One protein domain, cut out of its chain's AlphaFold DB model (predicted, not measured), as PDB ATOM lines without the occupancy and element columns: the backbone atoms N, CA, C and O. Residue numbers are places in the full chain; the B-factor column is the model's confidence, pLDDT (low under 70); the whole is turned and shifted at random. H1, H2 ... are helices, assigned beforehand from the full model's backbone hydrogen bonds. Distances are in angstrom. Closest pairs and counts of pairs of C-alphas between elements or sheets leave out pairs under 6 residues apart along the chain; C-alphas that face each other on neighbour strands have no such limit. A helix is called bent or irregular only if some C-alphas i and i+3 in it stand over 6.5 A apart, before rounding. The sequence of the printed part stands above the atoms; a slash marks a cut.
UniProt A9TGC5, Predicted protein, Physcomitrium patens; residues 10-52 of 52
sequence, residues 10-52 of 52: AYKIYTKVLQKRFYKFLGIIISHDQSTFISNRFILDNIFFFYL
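Overview. This is residues 10 to 52 of the 52 residues of the protein "Predicted protein" of Physcomitrium patens (UniProt A9TGC5). A long, kinked helix, H1, and a short one, H2, lie toward opposite ends of a loose rod, with a looping stretch, residues 30 to 42, between them. Residues 10 to 22, in H1, stick out. The 43 printed residues hold two named helices, H1 then H2, and no named strand: all helix. The radius of gyration of the C-alphas is 13.1 A and the spans are 43 by 19 by 13 A.

Along the chain. Find C-alpha 10 at (-18.792, 6.432, -37.732); from there H1, residues 10 to 29, runs 27.2 A, with a kink of 52 degrees near residue 23. It is only just irregular: C-alphas 24 and 27 are 6.7 A apart. H2, residues 43 to 51, ends at C-alpha 51, (-33.229, 42.993, -21.143).

Arrangement. H1 and H2 are apart, with no C-alpha of one within 8 A of the other. O i to N i+4 pairs are within hydrogen-bond range in 12 of 16 in H1 and 4 of 5 in H2.

Size, cuts and confidence. C-alphas 10 and 52, the farthest pair, are 44.2 A apart. The printed part has no cut; the link H1 to H2 is long. pLDDT is under 70 at residues 32 to 37, 39 to 40 and 51 to 52.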
ATOM      1  N   ALA A  10     -19.783   6.603 -38.796       84.19
ATOM      2  CA  ALA A  10     -18.792   6.432 -37.732       84.19
ATOM      3  C   ALA A  10     -18.404   7.744 -37.016       84.19
ATOM      4  O   ALA A  10     -18.347   7.778 -35.789       84.19
ATOM      5  N   TYR A  11     -18.211   8.845 -37.747       86.44
ATOM      6  CA  TYR A  11     -17.917  10.154 -37.159       86.44
ATOM      7  C   TYR A  11     -19.115  10.709 -36.377       86.44
ATOM      8  O   TYR A  11     -18.950  11.242 -35.279       86.44
ATOM      9  N   LYS A  12     -20.344  10.517 -36.876       85.06
ATOM     10  CA  LYS A  12     -21.570  10.894 -36.145       85.06
ATOM     11  C   LYS A  12     -21.735  10.084 -34.856       85.06
ATOM     12  O   LYS A  12     -22.144  10.628 -33.834       85.06
ATOM     13  N   ILE A  13     -21.395   8.795 -34.883       89.31
ATOM     14  CA  ILE A  13     -21.409   7.944 -33.687       89.31
ATOM     15  C   ILE A  13     -20.350   8.427 -32.693       89.31
ATOM     16  O   ILE A  13     -20.676   8.674 -31.533       89.31
ATOM     17  N   TYR A  14     -19.111   8.628 -33.149       89.25
ATOM     18  CA  TYR A  14     -18.007   9.075 -32.301       89.25
ATOM     19  C   TYR A  14     -18.315  10.409 -31.612       89.25
ATOM     20  O   TYR A  14     -18.225  10.514 -30.391       89.25
ATOM     21  N   THR A  15     -18.766  11.406 -32.374       88.50
ATOM     22  CA  THR A  15     -19.153  12.721 -31.839       88.50
ATOM     23  C   THR A  15     -20.297  12.629 -30.829       88.50
ATOM     24  O   THR A  15     -20.252  13.301 -29.803       88.50
ATOM     25  N   LYS A  16     -21.280  11.745 -31.041       88.19
ATOM     26  CA  LYS A  16     -22.389  11.538 -30.096       88.19
ATOM     27  C   LYS A  16     -21.944  10.857 -28.798       88.19
ATOM     28  O   LYS A  16     -22.421  11.219 -27.721       88.19
ATOM     29  N   VAL A  17     -21.018   9.898 -28.872       92.19
ATOM     30  CA  VAL A  17     -20.393   9.276 -27.687       92.19
ATOM     31  C   VAL A  17     -19.574  10.310 -26.916       92.19
ATOM     32  O   VAL A  17     -19.696  10.411 -25.693       92.19
ATOM     33  N   LEU A  18     -18.782  11.105 -27.633       89.56
ATOM     34  CA  LEU A  18     -17.957  12.164 -27.069       89.56
ATOM     35  C   LEU A  18     -18.825  13.205 -26.345       89.56
ATOM     36  O   LEU A  18     -18.596  13.483 -25.171       89.56
ATOM     37  N   GLN A  19     -19.885  13.690 -26.995       87.62
ATOM     38  CA  GLN A  19     -20.837  14.637 -26.414       87.62
ATOM     39  C   GLN A  19     -21.436  14.119 -25.101       87.62
ATOM     40  O   GLN A  19     -21.480  14.860 -24.122       87.62
ATOM     41  N   LYS A  20     -21.845  12.843 -25.033       87.62
ATOM     42  CA  LYS A  20     -22.379  12.250 -23.794       87.62
ATOM     43  C   LYS A  20     -21.360  12.233 -22.653       87.62
ATOM     44  O   LYS A  20     -21.739  12.467 -21.509       87.62
ATOM     45  N   ARG A  21     -20.081  11.973 -22.941       88.56
ATOM     46  CA  ARG A  21     -19.011  12.009 -21.926       88.56
ATOM     47  C   ARG A  21     -18.748  13.430 -21.435       88.56
ATOM     48  O   ARG A  21     -18.650  13.643 -20.230       88.56
ATOM     49  N   PHE A  22     -18.688  14.394 -22.351       83.69
ATOM     50  CA  PHE A  22     -18.474  15.798 -22.004       83.69
ATOM     51  C   PHE A  22     -19.667  16.423 -21.286       83.69
ATOM     52  O   PHE A  22     -19.458  17.304 -20.463       83.69
ATOM     53  N   TYR A  23     -20.894  15.937 -21.505       81.69
ATOM     54  CA  TYR A  23     -22.097  16.461 -20.849       81.69
ATOM     55  C   TYR A  23     -21.984  16.507 -19.318       81.69
ATOM     56  O   TYR A  23     -22.449  17.456 -18.693       81.69
ATOM     57  N   LYS A  24     -21.290  15.536 -18.710       80.38
ATOM     58  CA  LYS A  24     -21.054  15.498 -17.258       80.38
ATOM     59  C   LYS A  24     -20.147  16.634 -16.756       80.38
ATOM     60  O   LYS A  24     -20.284  17.054 -15.615       80.38
ATOM     61  N   PHE A  25     -19.238  17.122 -17.597       80.00
ATOM     62  CA  PHE A  25     -18.272  18.174 -17.261       80.00
ATOM     63  C   PHE A  25     -18.683  19.550 -17.795       80.00
ATOM     64  O   PHE A  25     -18.269  20.570 -17.253       80.00
ATOM     65  N   LEU A  26     -19.531  19.587 -18.827       76.25
ATOM     66  CA  LEU A  26     -20.018  20.811 -19.459       76.25
ATOM     67  C   LEU A  26     -20.709  21.738 -18.453       76.25
ATOM     68  O   LEU A  26     -20.488  22.937 -18.514       76.25
ATOM     69  N   GLY A  27     -21.450  21.204 -17.476       75.19
ATOM     70  CA  GLY A  27     -22.078  22.022 -16.429       75.19
ATOM     71  C   GLY A  27     -21.102  22.704 -15.459       75.19
ATOM     72  O   GLY A  27     -21.494  23.652 -14.792       75.19
ATOM     73  N   ILE A  28     -19.852  22.238 -15.379       78.12
ATOM     74  CA  ILE A  28     -18.801  22.820 -14.523       78.12
ATOM     75  C   ILE A  28     -17.983  23.851 -15.312       78.12
ATOM     76  O   ILE A  28     -17.520  24.838 -14.753       78.12
ATOM     77  N   ILE A  29     -17.788  23.604 -16.610       76.56
ATOM     78  CA  ILE A  29     -16.942  24.428 -17.485       76.56
ATOM     79  C   ILE A  29     -17.735  25.590 -18.094       76.56
ATOM     80  O   ILE A  29     -17.171  26.653 -18.343       76.56
ATOM     81  N   ILE A  30     -19.025  25.395 -18.369       75.00
ATOM     82  CA  ILE A  30     -19.847  26.407 -19.024       75.00
ATOM     83  C   ILE A  30     -20.376  27.418 -18.005       75.00
ATOM     84  O   ILE A  30     -21.096  27.065 -17.071       75.00
ATOM     85  N   SER A  31     -20.067  28.691 -18.253       70.31
ATOM     86  CA  SER A  31     -20.597  29.839 -17.522       70.31
ATOM     87  C   SER A  31     -22.130  29.860 -17.489       70.31
ATOM     88  O   SER A  31     -22.815  29.379 -18.398       70.31
ATOM     89  N   HIS A  32     -22.687  30.465 -16.439       67.56
ATOM     90  CA  HIS A  32     -24.135  30.619 -16.285       67.56
ATOM     91  C   HIS A  32     -24.777  31.380 -17.462       67.56
ATOM     92  O   HIS A  32     -25.880  31.036 -17.874       67.56
ATOM     93  N   ASP A  33     -24.044  32.316 -18.070       67.19
ATOM     94  CA  ASP A  33     -24.524  33.173 -19.165       67.19
ATOM     95  C   ASP A  33     -24.658  32.458 -20.517       67.19
ATOM     96  O   ASP A  33     -25.284  32.961 -21.450       67.19
ATOM     97  N   GLN A  34     -24.088  31.258 -20.665       69.31
ATOM     98  CA  GLN A  34     -24.249  30.494 -21.896       69.31
ATOM     99  C   GLN A  34     -25.589  29.746 -21.865       69.31
ATOM    100  O   GLN A  34     -25.745  28.702 -21.227       69.31
ATOM    101  N   SER A  35     -26.567  30.284 -22.588       65.25
ATOM    102  CA  SER A  35     -27.925  29.728 -22.697       65.25
ATOM    103  C   SER A  35     -28.097  28.680 -23.800       65.25
ATOM    104  O   SER A  35     -29.139  28.039 -23.899       65.25
ATOM    105  N   THR A  36     -27.098  28.506 -24.667       63.78
ATOM    106  CA  THR A  36     -27.221  27.678 -25.873       63.78
ATOM    107  C   THR A  36     -26.495  26.341 -25.727       63.78
ATOM    108  O   THR A  36     -25.443  26.253 -25.098       63.78
ATOM    109  N   PHE A  37     -27.050  25.291 -26.346       67.12
ATOM    110  CA  PHE A  37     -26.471  23.937 -26.437       67.12
ATOM    111  C   PHE A  37     -26.364  23.135 -25.122       67.12
ATOM    112  O   PHE A  37     -25.693  22.101 -25.088       67.12
ATOM    113  N   ILE A  38     -27.076  23.545 -24.070       72.62
ATOM    114  CA  ILE A  38     -27.228  22.793 -22.815       72.62
ATOM    115  C   ILE A  38     -28.669  22.286 -22.728       72.62
ATOM    116  O   ILE A  38     -29.604  23.000 -23.083       72.62
ATOM    117  N   SER A  39     -28.868  21.041 -22.287       67.81
ATOM    118  CA  SER A  39     -30.226  20.521 -22.088       67.81
ATOM    119  C   SER A  39     -30.889  21.298 -20.946       67.81
ATOM    120  O   SER A  39     -30.223  21.607 -19.961       67.81
ATOM    121  N   ASN A  40     -32.174  21.632 -21.086       68.31
ATOM    122  CA  ASN A  40     -32.930  22.515 -20.185       68.31
ATOM    123  C   ASN A  40     -32.562  24.014 -20.192       68.31
ATOM    124  O   ASN A  40     -33.064  24.736 -19.337       68.31
ATOM    125  N   ARG A  41     -31.763  24.511 -21.148       72.81
ATOM    126  CA  ARG A  41     -31.618  25.960 -21.383       72.81
ATOM    127  C   ARG A  41     -32.177  26.332 -22.750       72.81
ATOM    128  O   ARG A  41     -31.874  25.675 -23.750       72.81
ATOM    129  N   PHE A  42     -33.016  27.360 -22.789       74.06
ATOM    130  CA  PHE A  42     -33.596  27.882 -24.015       74.06
ATOM    131  C   PHE A  42     -32.827  29.118 -24.464       74.06
ATOM    132  O   PHE A  42     -32.352  29.917 -23.665       74.06
ATOM    133  N   ILE A  43     -32.750  29.335 -25.779       75.25
ATOM    134  CA  ILE A  43     -32.065  30.522 -26.310       75.25
ATOM    135  C   ILE A  43     -32.726  31.837 -25.861       75.25
ATOM    136  O   ILE A  43     -32.061  32.867 -25.779       75.25
ATOM    137  N   LEU A  44     -34.016  31.770 -25.516       77.56
ATOM    138  CA  LEU A  44     -34.800  32.873 -24.967       77.56
ATOM    139  C   LEU A  44     -34.312  33.314 -23.578       77.56
ATOM    140  O   LEU A  44     -34.432  34.495 -23.265       77.56
ATOM    141  N   ASP A  45     -33.694  32.422 -22.793       74.38
ATOM    142  CA  ASP A  45     -33.175  32.750 -21.455       74.38
ATOM    143  C   ASP A  45     -32.095  33.847 -21.521       74.38
ATOM    144  O   ASP A  45     -32.017  34.706 -20.648       74.38
ATOM    145  N   ASN A  46     -31.301  33.889 -22.601       72.69
ATOM    146  CA  ASN A  46     -30.280  34.928 -22.800       72.69
ATOM    147  C   ASN A  46     -30.868  36.279 -23.226       72.69
ATOM    148  O   ASN A  46     -30.312  37.322 -22.903       72.69
ATOM    149  N   ILE A  47     -32.004  36.276 -23.928       76.19
ATOM    150  CA  ILE A  47     -32.707  37.520 -24.275       76.19
ATOM    151  C   ILE A  47     -33.307  38.135 -23.009       76.19
ATOM    152  O   ILE A  47     -33.233  39.346 -22.826       76.19
ATOM    153  N   PHE A  48     -33.857  37.297 -22.124       74.50
ATOM    154  CA  PHE A  48     -34.401  37.746 -20.847       74.50
ATOM    155  C   PHE A  48     -33.312  38.321 -19.931       74.50
ATOM    156  O   PHE A  48     -33.520  39.379 -19.354       74.50
ATOM    157  N   PHE A  49     -32.138  37.679 -19.858       72.62
ATOM    158  CA  PHE A  49     -30.988  38.206 -19.112       72.62
ATOM    159  C   PHE A  49     -30.454  39.529 -19.679       72.62
ATOM    160  O   PHE A  49     -30.034  40.383 -18.919       72.62
ATOM    161  N   PHE A  50     -30.470  39.719 -21.002       70.31
ATOM    162  CA  PHE A  50     -29.986  40.961 -21.617       70.31
ATOM    163  C   PHE A  50     -30.923  42.161 -21.401       70.31
ATOM    164  O   PHE A  50     -30.467  43.302 -21.402       70.31
ATOM    165  N   TYR A  51     -32.233  41.924 -21.286       69.00
ATOM    166  CA  TYR A  51     -33.229  42.993 -21.143       69.00
ATOM    167  C   TYR A  51     -33.421  43.463 -19.690       69.00
ATOM    168  O   TYR A  51     -34.038  44.505 -19.469       69.00
ATOM    169  N   LEU A  52     -32.930  42.691 -18.719       59.22
ATOM    170  CA  LEU A  52     -33.094  42.918 -17.283       59.22
ATOM    171  C   LEU A  52     -31.800  43.472 -16.678       59.22
ATOM    172  O   LEU A  52     -31.905  44.430 -15.881       59.22
TER     173      LEU A  52